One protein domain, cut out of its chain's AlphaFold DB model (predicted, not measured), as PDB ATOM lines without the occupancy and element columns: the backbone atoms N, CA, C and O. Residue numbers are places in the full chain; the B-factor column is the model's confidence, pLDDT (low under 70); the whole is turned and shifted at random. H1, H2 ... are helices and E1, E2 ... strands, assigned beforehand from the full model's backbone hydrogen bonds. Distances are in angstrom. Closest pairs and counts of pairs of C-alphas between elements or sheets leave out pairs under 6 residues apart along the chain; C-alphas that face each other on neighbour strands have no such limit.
ATOM      1  N   PHE A 183     200.689 175.121 169.035       98.25
ATOM      2  CA  PHE A 183     199.323 175.471 169.432       98.25
ATOM      3  C   PHE A 183     198.476 176.043 168.285       98.25
ATOM      4  O   PHE A 183     197.366 175.567 168.043       98.25
ATOM      5  N   LEU A 184     198.976 177.047 167.555       97.75
ATOM      6  CA  LEU A 184     198.241 177.592 166.408       97.75
ATOM      7  C   LEU A 184     198.145 176.595 165.249       97.75
ATOM      8  O   LEU A 184     197.121 176.577 164.566       97.75
ATOM      9  N   GLU A 185     199.172 175.775 165.020       98.00
ATOM     10  CA  GLU A 185     199.127 174.724 163.993       98.00
ATOM     11  C   GLU A 185     198.077 173.656 164.315       98.00
ATOM     12  O   GLU A 185     197.363 173.194 163.424       98.00
ATOM     13  N   GLU A 186     197.907 173.312 165.591       97.81
ATOM     14  CA  GLU A 186     196.854 172.400 166.024       97.81
ATOM     15  C   GLU A 186     195.462 172.987 165.728       97.81
ATOM     16  O   GLU A 186     194.642 172.312 165.099       97.81
ATOM     17  N   LEU A 187     195.227 174.267 166.050       98.00
ATOM     18  CA  LEU A 187     193.974 174.968 165.733       98.00
ATOM     19  C   LEU A 187     193.705 175.061 164.220       98.00
ATOM     20  O   LEU A 187     192.571 174.835 163.788       98.00
ATOM     21  N   LYS A 188     194.734 175.332 163.404       97.38
ATOM     22  CA  LYS A 188     194.634 175.264 161.932       97.38
ATOM     23  C   LYS A 188     194.216 173.869 161.485       97.38
ATOM     24  O   LYS A 188     193.258 173.732 160.728       97.38
ATOM     25  N   GLY A 189     194.850 172.841 162.041       97.75
ATOM     26  CA  GLY A 189     194.513 171.452 161.768       97.75
ATOM     27  C   GLY A 189     193.050 171.116 162.075       97.75
ATOM     28  O   GLY A 189     192.418 170.402 161.295       97.75
ATOM     29  N   ARG A 190     192.473 171.650 163.163       97.31
ATOM     30  CA  ARG A 190     191.036 171.481 163.464       97.31
ATOM     31  C   ARG A 190     190.151 172.059 162.360       97.31
ATOM     32  O   ARG A 190     189.160 171.434 161.994       97.31
ATOM     33  N   ALA A 191     190.497 173.240 161.853       95.19
ATOM     34  CA  ALA A 191     189.748 173.906 160.790       95.19
ATOM     35  C   ALA A 191     189.886 173.186 159.435       95.19
ATOM     36  O   ALA A 191     188.916 173.105 158.686       95.19
ATOM     37  N   GLU A 192     191.061 172.630 159.138       97.12
ATOM     38  CA  GLU A 192     191.308 171.843 157.922       97.12
ATOM     39  C   GLU A 192     190.587 170.492 157.944       97.12
ATOM     40  O   GLU A 192     190.048 170.050 156.927       97.12
ATOM     41  N   ARG A 193     190.521 169.841 159.112       98.12
ATOM     42  CA  ARG A 193     189.822 168.563 159.314       98.12
ATOM     43  C   ARG A 193     188.329 168.752 159.567       98.12
ATOM     44  O   ARG A 193     187.770 168.140 160.478       98.12
ATOM     45  N   GLN A 194     187.691 169.611 158.776       98.12
ATOM     46  CA  GLN A 194     186.281 169.965 158.898       98.12
ATOM     47  C   GLN A 194     185.461 169.468 157.698       98.12
ATOM     48  O   GLN A 194     185.881 169.591 156.546       98.12
ATOM     49  N   VAL A 195     184.252 168.961 157.960       98.25
ATOM     50  CA  VAL A 195     183.264 168.573 156.930       98.25
ATOM     51  C   VAL A 195     181.856 169.016 157.315       98.25
ATOM     52  O   VAL A 195     181.496 169.022 158.496       98.25
ATOM     53  N   ALA A 196     181.045 169.384 156.324       98.00
ATOM     54  CA  ALA A 196     179.613 169.595 156.521       98.00
ATOM     55  C   ALA A 196     178.903 168.250 156.718       98.00
ATOM     56  O   ALA A 196     179.314 167.246 156.141       98.00
ATOM     57  N   TYR A 197     177.843 168.225 157.526       97.88
ATOM     58  CA  TYR A 197     177.046 167.014 157.727       97.88
ATOM     59  C   TYR A 197     175.558 167.328 157.863       97.88
ATOM     60  O   TYR A 197     175.171 168.435 158.235       97.88
ATOM     61  N   SER A 198     174.723 166.318 157.654       97.56
ATOM     62  CA  SER A 198     173.307 166.338 158.013       97.56
ATOM     63  C   SER A 198     172.946 165.142 158.895       97.56
ATOM     64  O   SER A 198     173.683 164.159 159.003       97.56
ATOM     65  N   VAL A 199     171.818 165.247 159.598       96.38
ATOM     66  CA  VAL A 199     171.268 164.145 160.412       96.38
ATOM     67  C   VAL A 199     170.382 163.197 159.605       96.38
ATOM     68  O   VAL A 199     170.115 162.091 160.054       96.38
ATOM     69  N   GLU A 200     169.965 163.625 158.417       96.75
ATOM     70  CA  GLU A 200     169.168 162.874 157.448       96.75
ATOM     71  C   GLU A 200     169.751 163.106 156.047       96.75
ATOM     72  O   GLU A 200     170.364 164.159 155.832       96.75
ATOM     73  N   PRO A 201     169.576 162.182 155.088       97.06
ATOM     74  CA  PRO A 201     170.065 162.382 153.730       97.06
ATOM     75  C   PRO A 201     169.442 163.629 153.088       97.06
ATOM     76  O   PRO A 201     168.217 163.755 153.041       97.06
ATOM     77  N   VAL A 202     170.262 164.556 152.585       97.19
ATOM     78  CA  VAL A 202     169.772 165.791 151.948       97.19
ATOM     79  C   VAL A 202     170.751 166.316 150.902       97.19
ATOM     80  O   VAL A 202     171.937 166.486 151.175       97.19
ATOM     81  N   GLY A 203     170.251 166.613 149.699       96.06
ATOM     82  CA  GLY A 203     171.107 167.029 148.584       96.06
ATOM     83  C   GLY A 203     172.198 165.989 148.316       96.06
ATOM     84  O   GLY A 203     171.890 164.807 148.197       96.06
ATOM     85  N   ASP A 204     173.457 166.429 148.293       96.69
ATOM     86  CA  ASP A 204     174.627 165.560 148.099       96.69
ATOM     87  C   ASP A 204     175.120 164.889 149.398       96.69
ATOM     88  O   ASP A 204     176.033 164.063 149.372       96.69
ATOM     89  N   LEU A 205     174.534 165.231 150.554       97.56
ATOM     90  CA  LEU A 205     174.853 164.628 151.848       97.56
ATOM     91  C   LEU A 205     174.088 163.310 151.995       97.56
ATOM     92  O   LEU A 205     173.079 163.240 152.695       97.56
ATOM     93  N   THR A 206     174.535 162.269 151.296       97.88
ATOM     94  CA  THR A 206     173.885 160.945 151.286       97.88
ATOM     95  C   THR A 206     174.786 159.824 151.792       97.88
ATOM     96  O   THR A 206     174.304 158.722 152.052       97.88
ATOM     97  N   ALA A 207     176.088 160.075 151.932       98.12
ATOM     98  CA  ALA A 207     177.057 159.071 152.333       98.12
ATOM     99  C   ALA A 207     177.045 158.911 153.859       98.12
ATOM    100  O   ALA A 207     177.432 159.817 154.597       98.12
ATOM    101  N   GLU A 208     176.579 157.758 154.336       97.88
ATOM    102  CA  GLU A 208     176.471 157.481 155.770       97.88
ATOM    103  C   GLU A 208     177.854 157.384 156.435       97.88
ATOM    104  O   GLU A 208     178.776 156.736 155.927       97.88
ATOM    105  N   PHE A 209     177.986 158.024 157.594       97.88
ATOM    106  CA  PHE A 209     179.185 158.018 158.420       97.88
ATOM    107  C   PHE A 209     178.803 157.940 159.904       97.88
ATOM    108  O   PHE A 209     177.956 158.692 160.386       97.88
ATOM    109  N   MET A 210     179.426 157.026 160.649       96.38
ATOM    110  CA  MET A 210     179.099 156.793 162.058       96.38
ATOM    111  C   MET A 210     179.933 157.687 162.969       96.38
ATOM    112  O   MET A 210     181.161 157.648 162.927       96.38
ATOM    113  N   VAL A 211     179.275 158.460 163.837       94.00
ATOM    114  CA  VAL A 211     179.952 159.371 164.771       94.00
ATOM    115  C   VAL A 211     179.680 159.048 166.233       94.00
ATOM    116  O   VAL A 211     178.564 158.715 166.653       94.00
ATOM    117  N   GLY A 212     180.722 159.256 167.035       87.75
ATOM    118  CA  GLY A 212     180.685 159.131 168.483       87.75
ATOM    119  C   GLY A 212     180.619 157.682 168.982       87.75
ATOM    120  O   GLY A 212     180.445 156.742 168.209       87.75
ATOM    121  N   PRO A 213     180.698 157.488 170.306       84.81
ATOM    122  CA  PRO A 213     180.820 156.161 170.916       84.81
ATOM    123  C   PRO A 213     179.582 155.276 170.725       84.81
ATOM    124  O   PRO A 213     179.666 154.061 170.856       84.81
ATOM    125  N   ARG A 214     178.420 155.874 170.424       89.06
ATOM    126  CA  ARG A 214     177.166 155.150 170.154       89.06
ATOM    127  C   ARG A 214     176.943 154.856 168.665       89.06
ATOM    128  O   ARG A 214     175.878 154.350 168.339       89.06
ATOM    129  N   GLY A 215     177.877 155.232 167.787       89.31
ATOM    130  CA  GLY A 215     177.762 155.022 166.341       89.31
ATOM    131  C   GLY A 215     176.498 155.645 165.751       89.31
ATOM    132  O   GLY A 215     175.741 154.966 165.070       89.31
ATOM    133  N   ARG A 216     176.215 156.916 166.066       93.12
ATOM    134  CA  ARG A 216     175.039 157.589 165.492       93.12
ATOM    135  C   ARG A 216     175.333 157.940 164.032       93.12
ATOM    136  O   ARG A 216     176.372 158.564 163.806       93.12
ATOM    137  N   PRO A 217     174.449 157.610 163.078       96.25
ATOM    138  CA  PRO A 217     174.671 157.969 161.687       96.25
ATOM    139  C   PRO A 217     174.538 159.483 161.497       96.25
ATOM    140  O   PRO A 217     173.695 160.148 162.109       96.25
ATOM    141  N   VAL A 218     175.405 160.014 160.650       97.81
ATOM    142  CA  VAL A 218     175.285 161.312 159.987       97.81
ATOM    143  C   VAL A 218     175.557 161.106 158.503       97.81
ATOM    144  O   VAL A 218     176.134 160.089 158.117       97.81
ATOM    145  N   TYR A 219     175.174 162.072 157.680       98.38
ATOM    146  CA  TYR A 219     175.367 161.995 156.239       98.38
ATOM    147  C   TYR A 219     176.317 163.095 155.777       98.38
ATOM    148  O   TYR A 219     176.171 164.261 156.151       98.38
ATOM    149  N   LEU A 220     177.319 162.688 155.004       98.44
ATOM    150  CA  LEU A 220     178.354 163.524 154.404       98.44
ATOM    151  C   LEU A 220     178.236 163.446 152.879       98.44
ATOM    152  O   LEU A 220     177.520 162.594 152.345       98.44
ATOM    153  N   THR A 221     178.970 164.298 152.165       98.56
ATOM    154  CA  THR A 221     179.234 164.035 150.745       98.56
ATOM    155  C   THR A 221     180.157 162.822 150.624       98.56
ATOM    156  O   THR A 221     180.901 162.511 151.557       98.56
ATOM    157  N   GLU A 222     180.143 162.130 149.483       98.12
ATOM    158  CA  GLU A 222     181.017 160.963 149.278       98.12
ATOM    159  C   GLU A 222     182.502 161.336 149.440       98.12
ATOM    160  O   GLU A 222     183.240 160.673 150.168       98.12
ATOM    161  N   HIS A 223     182.905 162.474 148.865       98.00
ATOM    162  CA  HIS A 223     184.251 163.033 149.014       98.00
ATOM    163  C   HIS A 223     184.577 163.336 150.487       98.00
ATOM    164  O   HIS A 223     185.631 162.946 150.990       98.00
ATOM    165  N   ASP A 224     183.680 163.996 151.221       98.31
ATOM    166  CA  ASP A 224     183.918 164.300 152.635       98.31
ATOM    167  C   ASP A 224     184.001 163.048 153.506       98.31
ATOM    168  O   ASP A 224     184.789 163.018 154.455       98.31
ATOM    169  N   ARG A 225     183.238 162.002 153.173       98.44
ATOM    170  CA  ARG A 225     183.320 160.710 153.853       98.44
ATOM    171  C   ARG A 225     184.697 160.079 153.675       98.44
ATOM    172  O   ARG A 225     185.265 159.619 154.664       98.44
ATOM    173  N   GLU A 226     185.247 160.083 152.463       98.19
ATOM    174  CA  GLU A 226     186.599 159.570 152.198       98.19
ATOM    175  C   GLU A 226     187.664 160.343 152.988       98.19
ATOM    176  O   GLU A 226     188.519 159.734 153.640       98.19
ATOM    177  N   ARG A 227     187.579 161.682 153.021       98.38
ATOM    178  CA  ARG A 227     188.493 162.511 153.832       98.38
ATOM    179  C   ARG A 227     188.380 162.193 155.320       98.38
ATOM    180  O   ARG A 227     189.400 161.978 155.976       98.38
ATOM    181  N   ALA A 228     187.155 162.110 155.838       98.31
ATOM    182  CA  ALA A 228     186.892 161.775 157.233       98.31
ATOM    183  C   ALA A 228     187.444 160.390 157.603       98.31
ATOM    184  O   ALA A 228     188.101 160.249 158.633       98.31
ATOM    185  N   GLN A 229     187.251 159.382 156.749       98.12
ATOM    186  CA  GLN A 229     187.832 158.047 156.933       98.12
ATOM    187  C   GLN A 229     189.365 158.092 156.966       98.12
ATOM    188  O   GLN A 229     189.971 157.454 157.830       98.12
ATOM    189  N   GLY A 230     189.986 158.882 156.086       98.12
ATOM    190  CA  GLY A 230     191.430 159.114 156.093       98.12
ATOM    191  C   GLY A 230     191.928 159.724 157.407       98.12
ATOM    192  O   GLY A 230     192.899 159.235 157.985       98.12
ATOM    193  N   TRP A 231     191.240 160.742 157.933       98.25
ATOM    194  CA  TRP A 231     191.598 161.355 159.219       98.25
ATOM    195  C   TRP A 231     191.429 160.394 160.397       98.25
ATOM    196  O   TRP A 231     192.310 160.339 161.258       98.25
ATOM    197  N   VAL A 232     190.353 159.599 160.412       97.56
ATOM    198  CA  VAL A 232     190.122 158.560 161.429       97.56
ATOM    199  C   VAL A 232     191.236 157.512 161.394       97.56
ATOM    200  O   VAL A 232     191.796 157.191 162.442       97.56
ATOM    201  N   ALA A 233     191.601 157.019 160.206       97.44
ATOM    202  CA  ALA A 233     192.704 156.072 160.034       97.44
ATOM    203  C   ALA A 233     194.057 156.671 160.463       97.44
ATOM    204  O   ALA A 233     194.906 155.959 160.993       97.44
ATOM    205  N   GLY A 234     194.231 157.985 160.290       96.94
ATOM    206  CA  GLY A 234     195.383 158.754 160.763       96.94
ATOM    207  C   GLY A 234     195.354 159.133 162.251       96.94
ATOM    208  O   GLY A 234     196.180 159.936 162.673       96.94
ATOM    209  N   GLY A 235     194.411 158.612 163.045       96.81
ATOM    210  CA  GLY A 235     194.339 158.816 164.499       96.81
ATOM    211  C   GLY A 235     193.421 159.952 164.969       96.81
ATOM    212  O   GLY A 235     193.086 160.004 166.154       96.81
ATOM    213  N   ASN A 236     192.918 160.802 164.067       97.81
ATOM    214  CA  ASN A 236     191.942 161.856 164.374       97.81
ATOM    215  C   ASN A 236     190.519 161.271 164.395       97.81
ATOM    216  O   ASN A 236     189.683 161.548 163.537       97.81
ATOM    217  N   SER A 237     190.279 160.369 165.343       96.25
ATOM    218  CA  SER A 237     189.098 159.499 165.370       96.25
ATOM    219  C   SER A 237     187.877 160.093 166.079       96.25
ATOM    220  O   SER A 237     186.778 159.545 165.966       96.25
ATOM    221  N   VAL A 238     188.031 161.208 166.798       97.81
ATOM    222  CA  VAL A 238     186.934 161.828 167.548       97.81
ATOM    223  C   VAL A 238     186.326 162.972 166.747       97.81
ATOM    224  O   VAL A 238     186.963 163.994 166.506       97.81
ATOM    225  N   ALA A 239     185.056 162.806 166.373       97.75
ATOM    226  CA  ALA A 239     184.269 163.835 165.706       97.75
ATOM    227  C   ALA A 239     183.593 164.766 166.729       97.75
ATOM    228  O   ALA A 239     182.762 164.321 167.530       97.75
ATOM    229  N   LEU A 240     183.895 166.064 166.670       97.56
ATOM    230  CA  LEU A 240     183.270 167.104 167.493       97.56
ATOM    231  C   LEU A 240     182.365 167.988 166.631       97.56
ATOM    232  O   LEU A 240     182.726 168.381 165.525       97.56
ATOM    233  N   ARG A 241     181.171 168.308 167.139       96.62
ATOM    234  CA  ARG A 241     180.201 169.159 166.432       96.62
ATOM    235  C   ARG A 241     180.540 170.631 166.625       96.62
ATOM    236  O   ARG A 241     180.810 171.048 167.747       96.62
ATOM    237  N   THR A 242     180.422 171.408 165.557       97.19
ATOM    238  CA  THR A 242     180.560 172.869 165.582       97.19
ATOM    239  C   THR A 242     179.182 173.557 165.616       97.19
ATOM    240  O   THR A 242     178.145 172.891 165.463       97.19
ATOM    241  N   PRO A 243     179.137 174.892 165.791       95.69
ATOM    242  CA  PRO A 243     177.915 175.681 165.635       95.69
ATOM    243  C   PRO A 243     177.384 175.742 164.194       95.69
ATOM    244  O   PRO A 243     176.195 175.979 164.006       95.69
ATOM    245  N   ASP A 244     178.229 175.480 163.192       94.94
ATOM    246  CA  ASP A 244     177.927 175.720 161.770       94.94
ATOM    247  C   ASP A 244     177.395 174.473 161.048       94.94
ATOM    248  O   ASP A 244     177.471 174.366 159.827       94.94
ATOM    249  N   THR A 245     176.868 173.493 161.788       94.44
ATOM    250  CA  THR A 245     176.451 172.191 161.227       94.44
ATOM    251  C   THR A 245     177.607 171.474 160.511       94.44
ATOM    252  O   THR A 245     177.443 170.807 159.491       94.44
ATOM    253  N   THR A 246     178.808 171.590 161.078       97.69
ATOM    254  CA  THR A 246     179.992 170.857 160.627       97.69
ATOM    255  C   THR A 246     180.537 169.957 161.735       97.69
ATOM    256  O   THR A 246     180.188 170.092 162.917       97.69
ATOM    257  N   LEU A 247     181.350 168.985 161.338       98.12
ATOM    258  CA  LEU A 247     182.163 168.165 162.227       98.12
ATOM    259  C   LEU A 247     183.622 168.538 162.030       98.12
ATOM    260  O   LEU A 247     184.044 168.705 160.887       98.12
ATOM    261  N   ILE A 248     184.375 168.606 163.124       98.50
ATOM    262  CA  ILE A 248     185.836 168.545 163.085       98.50
ATOM    263  C   ILE A 248     186.324 167.208 163.625       98.50
ATOM    264  O   ILE A 248     185.670 166.617 164.489       98.50
ATOM    265  N   PHE A 249     187.480 166.761 163.146       98.38
ATOM    266  CA  PHE A 249     188.110 165.516 163.577       98.38
ATOM    267  C   PHE A 249     189.420 165.800 164.309       98.38
ATOM    268  O   PHE A 249     190.329 166.439 163.771       98.38
ATOM    269  N   VAL A 250     189.510 165.308 165.540       98.44
ATOM    270  CA  VAL A 250     190.678 165.453 166.417       98.44
ATOM    271  C   VAL A 250     191.067 164.099 167.000       98.44
ATOM    272  O   VAL A 250     190.272 163.151 166.991       98.44
ATOM    273  N   ASP A 251     192.295 163.982 167.495       97.44
ATOM    274  CA  ASP A 251     192.694 162.800 168.249       97.44
ATOM    275  C   ASP A 251     191.982 162.735 169.623       97.44
ATOM    276  O   ASP A 251     191.469 163.748 170.121       97.44
ATOM    277  N   PRO A 252     191.914 161.548 170.254       97.62
ATOM    278  CA  PRO A 252     191.209 161.381 171.524       97.62
ATOM    279  C   PRO A 252     191.752 162.215 172.689       97.62
ATOM    280  O   PRO A 252     190.963 162.644 173.532       97.62
ATOM    281  N   ALA A 253     193.067 162.451 172.757       97.56
ATOM    282  CA  ALA A 253     193.656 163.238 173.836       97.56
ATOM    283  C   ALA A 253     193.267 164.713 173.686       97.56
ATOM    284  O   ALA A 253     192.846 165.347 174.655       97.56
ATOM    285  N   GLN A 254     193.302 165.232 172.460       97.75
ATOM    286  CA  GLN A 254     192.902 166.602 172.175       97.75
ATOM    287  C   GLN A 254     191.404 166.836 172.399       97.75
ATOM    288  O   GLN A 254     191.014 167.880 172.924       97.75
ATOM    289  N   ALA A 255     190.551 165.861 172.066       98.00
ATOM    290  CA  ALA A 255     189.125 165.934 172.384       98.00
ATOM    291  C   ALA A 255     188.874 166.089 173.892       98.00
ATOM    292  O   ALA A 255     188.002 166.862 174.297       98.00
ATOM    293  N   GLU A 256     189.643 165.376 174.715       98.06
ATOM    294  CA  GLU A 256     189.540 165.457 176.168       98.06
ATOM    295  C   GLU A 256     190.021 166.811 176.699       98.06
ATOM    296  O   GLU A 256     189.329 167.415 177.517       98.06
ATOM    297  N   VAL A 257     191.128 167.345 176.172       97.81
ATOM    298  CA  VAL A 257     191.609 168.697 176.512       97.81
ATOM    299  C   VAL A 257     190.557 169.756 176.178       97.81
ATOM    300  O   VAL A 257     190.242 170.589 177.025       97.81
ATOM    301  N   ILE A 258     189.966 169.708 174.978       98.12
ATOM    302  CA  ILE A 258     188.915 170.654 174.566       98.12
ATOM    303  C   ILE A 258     187.730 170.592 175.532       98.12
ATOM    304  O   ILE A 258     187.253 171.628 175.998       98.12
ATOM    305  N   ARG A 259     187.256 169.381 175.839       97.19
ATOM    306  CA  ARG A 259     186.114 169.167 176.731       97.19
ATOM    307  C   ARG A 259     186.407 169.673 178.141       97.19
ATOM    308  O   ARG A 259     185.549 170.321 178.737       97.19
ATOM    309  N   GLN A 260     187.594 169.383 178.661       98.06
ATOM    310  CA  GLN A 260     188.003 169.816 179.989       98.06
ATOM    311  C   GLN A 260     188.100 171.345 180.060       98.06
ATOM    312  O   GLN A 260     187.515 171.949 180.952       98.06
ATOM    313  N   ASP A 261     188.698 171.988 179.057       97.56
ATOM    314  CA  ASP A 261     188.812 173.450 179.001       97.56
ATOM    315  C   ASP A 261     187.455 174.160 178.891       97.56
ATOM    316  O   ASP A 261     187.302 175.293 179.350       97.56
ATOM    317  N   GLN A 262     186.463 173.513 178.275       96.38
ATOM    318  CA  GLN A 262     185.084 174.007 178.243       96.38
ATOM    319  C   GLN A 262     184.395 173.882 179.605       96.38
ATOM    320  O   GLN A 262     183.648 174.783 179.986       96.38
ATOM    321  N   ILE A 263     184.645 172.789 180.333       95.62
ATOM    322  CA  ILE A 263     184.118 172.566 181.689       95.62
ATOM    323  C   ILE A 263     184.724 173.562 182.676       95.62
ATOM    324  O   ILE A 263     183.995 174.143 183.477       95.62
ATOM    325  N   ASP A 264     186.023 173.826 182.558       96.00
ATOM    326  CA  ASP A 264     186.769 174.740 183.428       96.00
ATOM    327  C   ASP A 264     186.558 176.221 183.054       96.00
ATOM    328  O   ASP A 264     187.347 177.099 183.414       96.00
ATOM    329  N   CYS A 265     185.502 176.533 182.297       94.44
ATOM    330  CA  CYS A 265     185.212 177.898 181.888       94.44
ATOM    331  C   CYS A 265     184.904 178.797 183.095       94.44
ATOM    332  O   CYS A 265     183.978 178.553 183.863       94.44
ATOM    333  N   MET A 266     185.627 179.916 183.184       91.81
ATOM    334  CA  MET A 266     185.507 180.892 184.275       91.81
ATOM    335  C   MET A 266     184.661 182.132 183.925       91.81
ATOM    336  O   MET A 266     184.626 183.080 184.703       91.81
ATOM    337  N   GLY A 267     184.028 182.185 182.744       92.06
ATOM    338  CA  GLY A 267     183.181 183.322 182.342       92.06
ATOM    339  C   GLY A 267     183.921 184.660 182.172       92.06
ATOM    340  O   GLY A 267     183.407 185.710 182.537       92.06
ATOM    341  N   CYS A 268     185.150 184.638 181.642       91.00
ATOM    342  CA  CYS A 268     186.007 185.831 181.525       91.00
ATOM    343  C   CYS A 268     185.602 186.836 180.425       91.00
ATOM    344  O   CYS A 268     186.006 187.995 180.480       91.00
ATOM    345  N   LEU A 269     184.830 186.408 179.422       91.56
ATOM    346  CA  LEU A 269     184.396 187.219 178.279       91.56
ATOM    347  C   LEU A 269     182.888 187.368 178.309       91.56
ATOM    348  O   LEU A 269     182.232 186.354 178.468       91.56
ATOM    349  N   SER A 270     182.337 188.549 178.019       90.19
ATOM    350  CA  SER A 270     180.880 188.783 177.986       90.19
ATOM    351  C   SER A 270     180.099 187.832 177.065       90.19
ATOM    352  O   SER A 270     178.920 187.593 177.305       90.19
ATOM    353  N   ALA A 271     180.743 187.278 176.038       93.56
ATOM    354  CA  ALA A 271     180.266 186.146 175.254       93.56
ATOM    355  C   ALA A 271     181.472 185.345 174.739       93.56
ATOM    356  O   ALA A 271     182.463 185.933 174.298       93.56
ATOM    357  N   CYS A 272     181.398 184.015 174.794       95.62
ATOM    358  CA  CYS A 272     182.499 183.125 174.433       95.62
ATOM    359  C   CYS A 272     182.020 182.004 173.504       95.62
ATOM    360  O   CYS A 272     181.290 181.104 173.925       95.62
ATOM    361  N   ASN A 273     182.488 182.005 172.254       95.75
ATOM    362  CA  ASN A 273     182.179 180.951 171.287       95.75
ATOM    363  C   ASN A 273     182.752 179.596 171.721       95.75
ATOM    364  O   ASN A 273     182.126 178.572 171.477       95.75
ATOM    365  N   PHE A 274     183.911 179.569 172.391       97.38
ATOM    366  CA  PHE A 274     184.554 178.312 172.785       97.38
ATOM    367  C   PHE A 274     183.798 177.563 173.882       97.38
ATOM    368  O   PHE A 274     183.735 176.341 173.826       97.38
ATOM    369  N   SER A 275     183.231 178.268 174.866       96.06
ATOM    370  CA  SER A 275     182.521 177.644 175.990       96.06
ATOM    371  C   SER A 275     181.005 177.719 175.885       96.06
ATOM    372  O   SER A 275     180.350 177.042 176.659       96.06
ATOM    373  N   ASN A 276     180.465 178.509 174.948       95.00
ATOM    374  CA  ASN A 276     179.063 178.928 174.825       95.00
ATOM    375  C   ASN A 276     178.546 179.901 175.899       95.00
ATOM    376  O   ASN A 276     177.387 180.313 175.801       95.00
ATOM    377  N   TRP A 277     179.369 180.281 176.879       95.12
ATOM    378  CA  TRP A 277     178.976 181.165 177.979       95.12
ATOM    379  C   TRP A 277     178.677 182.590 177.497       95.12
ATOM    380  O   TRP A 277     179.359 183.099 176.600       95.12
ATOM    381  N   ALA A 278     177.707 183.255 178.125       95.25
ATOM    382  CA  ALA A 278     177.467 184.685 177.943       95.25
ATOM    383  C   ALA A 278     176.980 185.366 179.231       95.25
ATOM    384  O   ALA A 278     176.258 184.773 180.030       95.25
ATOM    385  N   GLN A 279     177.328 186.643 179.394       93.25
ATOM    386  CA  GLN A 279     176.873 187.512 180.479       93.25
ATOM    387  C   GLN A 279     175.488 188.096 180.153       93.25
ATOM    388  O   GLN A 279     175.330 189.298 179.929       93.25
ATOM    389  N   ASN A 280     174.483 187.234 180.082       92.81
ATOM    390  CA  ASN A 280     173.077 187.592 179.898       92.81
ATOM    391  C   ASN A 280     172.201 186.778 180.867       92.81
ATOM    392  O   ASN A 280     172.712 185.950 181.618       92.81
ATOM    393  N   GLU A 281     170.890 187.024 180.872       94.31
ATOM    394  CA  GLU A 281     169.951 186.318 181.761       94.31
ATOM    395  C   GLU A 281     169.927 184.798 181.522       94.31
ATOM    396  O   GLU A 281     169.709 184.031 182.455       94.31
ATOM    397  N   GLU A 282     170.194 184.360 180.289       94.94
ATOM    398  CA  GLU A 282     170.197 182.946 179.901       94.94
ATOM    399  C   GLU A 282     171.513 182.227 180.253       94.94
ATOM    400  O   GLU A 282     171.572 180.998 180.234       94.94
ATOM    401  N   GLY A 283     172.586 182.968 180.552       93.69
ATOM    402  CA  GLY A 283     173.921 182.425 180.818       93.69
ATOM    403  C   GLY A 283     174.591 181.764 179.605       93.69
ATOM    404  O   GLY A 283     175.600 181.075 179.755       93.69
ATOM    405  N   THR A 284     174.042 181.941 178.400       94.38
ATOM    406  CA  THR A 284     174.501 181.267 177.183       94.38
ATOM    407  C   THR A 284     174.377 182.155 175.948       94.38
ATOM    408  O   THR A 284     173.547 183.059 175.862       94.38
ATOM    409  N   THR A 285     175.215 181.879 174.954       93.88
ATOM    410  CA  THR A 285     175.135 182.455 173.603       93.88
ATOM    411  C   THR A 285     173.976 181.884 172.778       93.88
ATOM    412  O   THR A 285     173.739 182.354 171.664       93.88
ATOM    413  N   GLY A 286     173.305 180.828 173.259       94.75
ATOM    414  CA  GLY A 286     172.289 180.083 172.506       94.75
ATOM    415  C   GLY A 286     172.867 179.236 171.363       94.75
ATOM    416  O   GLY A 286     172.128 178.582 170.628       94.75
ATOM    417  N   ARG A 287     174.195 179.228 171.201       94.19
ATOM    418  CA  ARG A 287     174.923 178.437 170.206       94.19
ATOM    419  C   ARG A 287     175.677 177.304 170.887       94.19
ATOM    420  O   ARG A 287     175.931 177.325 172.089       94.19
ATOM    421  N   LYS A 288     176.053 176.292 170.106       95.50
ATOM    422  CA  LYS A 288     176.973 175.262 170.593       95.50
ATOM    423  C   LYS A 288     178.333 175.885 170.894       95.50
ATOM    424  O   LYS A 288     178.711 176.881 170.289       95.50
ATOM    425  N   ALA A 289     179.055 175.264 171.813       96.81
ATOM    426  CA  ALA A 289     180.464 175.546 172.009       96.81
ATOM    427  C   ALA A 289     181.233 175.192 170.722       96.81
ATOM    428  O   ALA A 289     180.946 174.168 170.098       96.81
ATOM    429  N   ASP A 290     182.166 176.044 170.310       97.75
ATOM    430  CA  ASP A 290     182.932 175.882 169.079       97.75
ATOM    431  C   ASP A 290     184.301 175.248 169.358       97.75
ATOM    432  O   ASP A 290     185.221 175.943 169.799       97.75
ATOM    433  N   PRO A 291     184.481 173.944 169.082       97.69
ATOM    434  CA  PRO A 291     185.729 173.245 169.371       97.69
ATOM    435  C   PRO A 291     186.874 173.649 168.427       97.69
ATOM    436  O   PRO A 291     188.004 173.210 168.627       97.69
ATOM    437  N   ARG A 292     186.622 174.489 167.413       97.44
ATOM    438  CA  ARG A 292     187.671 175.103 166.575       97.44
ATOM    439  C   ARG A 292     188.383 176.252 167.281       97.44
ATOM    440  O   ARG A 292     189.445 176.676 166.843       97.44
ATOM    441  N   SER A 293     187.782 176.770 168.349       97.12
ATOM    442  CA  SER A 293     188.344 177.829 169.180       97.12
ATOM    443  C   SER A 293     189.064 177.243 170.403       97.12
ATOM    444  O   SER A 293     189.349 176.043 170.471       97.12
ATOM    445  N   PHE A 294     189.387 178.090 171.376       97.75
ATOM    446  CA  PHE A 294     190.134 177.731 172.575       97.75
ATOM    447  C   PHE A 294     189.822 178.674 173.744       97.75
ATOM    448  O   PHE A 294     189.282 179.771 173.572       97.75
ATOM    449  N   CYS A 295     190.206 178.264 174.954       97.50
ATOM    450  CA  CYS A 295     190.111 179.110 176.140       97.50
ATOM    451  C   CYS A 295     191.262 180.130 176.172       97.50
ATOM    452  O   CYS A 295     192.355 179.840 176.655       97.50
ATOM    453  N   ILE A 296     191.001 181.345 175.683       95.94
ATOM    454  CA  ILE A 296     192.010 182.415 175.607       95.94
ATOM    455  C   ILE A 296     192.588 182.811 176.970       95.94
ATOM    456  O   ILE A 296     193.785 183.067 177.081       95.94
ATOM    457  N   GLN A 297     191.759 182.821 178.019       95.38
ATOM    458  CA  GLN A 297     192.204 183.134 179.377       95.38
ATOM    459  C   GLN A 297     193.234 182.114 179.859       95.38
ATOM    460  O   GLN A 297     194.303 182.510 180.313       95.38
ATOM    461  N   LYS A 298     192.944 180.812 179.724       96.50
ATOM    462  CA  LYS A 298     193.868 179.737 180.112       96.50
ATOM    463  C   LYS A 298     195.206 179.902 179.399       96.50
ATOM    464  O   LYS A 298     196.246 179.920 180.049       96.50
ATOM    465  N   THR A 299     195.178 180.075 178.079       97.31
ATOM    466  CA  THR A 299     196.412 180.124 177.291       97.31
ATOM    467  C   THR A 299     197.261 181.356 177.597       97.31
ATOM    468  O   THR A 299     198.479 181.246 177.711       97.31
ATOM    469  N   LEU A 300     196.634 182.524 177.780       95.38
ATOM    470  CA  LEU A 300     197.349 183.761 178.118       95.38
ATOM    471  C   LEU A 300     197.903 183.749 179.549       95.38
ATOM    472  O   LEU A 300     198.977 184.300 179.796       95.38
ATOM    473  N   GLN A 301     197.199 183.121 180.495       95.44
ATOM    474  CA  GLN A 301     197.721 182.923 181.848       95.44
ATOM    475  C   GLN A 301     198.920 181.969 181.827       95.44
ATOM    476  O   GLN A 301     199.978 182.300 182.356       95.44
ATOM    477  N   ASN A 302     198.803 180.831 181.142       96.88
ATOM    478  CA  ASN A 302     199.875 179.843 181.079       96.88
ATOM    479  C   ASN A 302     201.146 180.397 180.428       96.88
ATOM    480  O   ASN A 302     202.219 180.256 181.011       96.88
ATOM    481  N   ILE A 303     201.052 181.069 179.273       97.19
ATOM    482  CA  ILE A 303     202.251 181.614 178.609       97.19
ATOM    483  C   ILE A 303     202.959 182.681 179.455       97.19
ATOM    484  O   ILE A 303     204.178 182.819 179.396       97.19
ATOM    485  N   SER A 304     202.204 183.431 180.264       94.62
ATOM    486  CA  SER A 304     202.755 184.494 181.111       94.62
ATOM    487  C   SER A 304     203.424 183.951 182.378       94.62
ATOM    488  O   SER A 304     204.281 184.618 182.948       94.62
ATOM    489  N   HIS A 305     203.045 182.749 182.822       93.88
ATOM    490  CA  HIS A 305     203.457 182.167 184.104       93.88
ATOM    491  C   HIS A 305     204.183 180.820 183.971       93.88
ATOM    492  O   HIS A 305     204.375 180.123 184.967       93.88
ATOM    493  N   SER A 306     204.590 180.438 182.761       94.56
ATOM    494  CA  SER A 306     205.353 179.217 182.501       94.56
ATOM    495  C   SER A 306     206.362 179.412 181.370       94.56
ATOM    496  O   SER A 306     206.342 180.419 180.664       94.56
TER     497      SER A 306
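AT A GLANCE: This is residues 183 to 306 of the 348 residues of the protein "2-nitropropane dioxygenase, putative" of Nitrospirillum amazonense Y2 (UniProt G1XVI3). A small three-stranded sheet, E1, E5 and E4, has helix H2 packed on one face, and the two-stranded hairpin E2 and E3 sits beside H2 at one end of the domain. H1 and H3 only graze the sheet, and beyond H3 a long looping stretch without named elements, residues 264 to 295, leads to H4, whose residues 300 to 305 stick out with Ser 306. The printed part has 124 residues, with four named helices and five named strands in the order H1 E1 E2 E3 H2 E4 E5 H3 H4; both sheets are antiparallel and the class is mixed. The whole is compact, with a radius of gyration of the C-alphas of 15.8 A and spans of 45 by 36 by 23 A.

IN THESE COORDINATES: H1, residues 183 to 192, begins at C-alpha 183 (199.323, 175.471, 169.432) and is 14.5 A long from first to last C-alpha. E1 holds residues 194 to 196. E2, residues 207 to 211, measures 12.8 A and E3, residues 216 to 220, 13.0 A. H2, residues 222 to 233, is 16.6 A long. E4, residues 238 to 241, is followed by E5, residues 246 to 250, 13.3 A long. H3, residues 252 to 263, measures 16.7 A. H4, residues 296 to 305, is 14.3 A long and ends at C-alpha 305 (203.457, 182.167, 184.104).

HOW THE PARTS SIT: In the sheet E1 E5 E4, E1 and E4 are the edge strands. E1 and E5 are antiparallel at 152 degrees, with N 195 and O 247 2.9 A apart, within hydrogen-bond range. E4 and E5 form a hairpin, antiparallel at 150 degrees, with N 240 and O 248 at 2.9 A. H2 is on this sheet at a height of 9.7 A, over E1 and E5; it runs along the strands, at 12 degrees to E5 on the local plane, and makes two layers with the sheet, a helix on one face. Its closest C-alphas to E5 are those of Trp 231 and Phe 249, 7.0 A. The hairpin E2 and E3 is antiparallel at 140 degrees, with N 209 and O 218 at 2.8 A. The closest C-alphas of E2 and H2 are those of Ala 207 and Glu 222, 5.3 A. H1 only grazes the sheet with residues 186 to 192; its closest C-alphas to E5 are those of Arg 190 and Ile 248, 6.0 A. H3 only grazes it with residues 252 to 259; its closest C-alphas to E4 are those of Pro 252 and Val 238, 5.9 A. H4 is not on this sheet and is only just apart from H3, at 8.1 A. In H1, H2, H3 and H4 every O i to N i+4 pair is within hydrogen-bond range.

THE WHOLE: The two C-alphas farthest apart, those of Gly 203 and His 305, are 50.4 A apart. The printed part has no cut. The link from H3 to H4, 32 residues, is long. The mean pLDDT of the printed part is 96.3, and no printed residue is under 70.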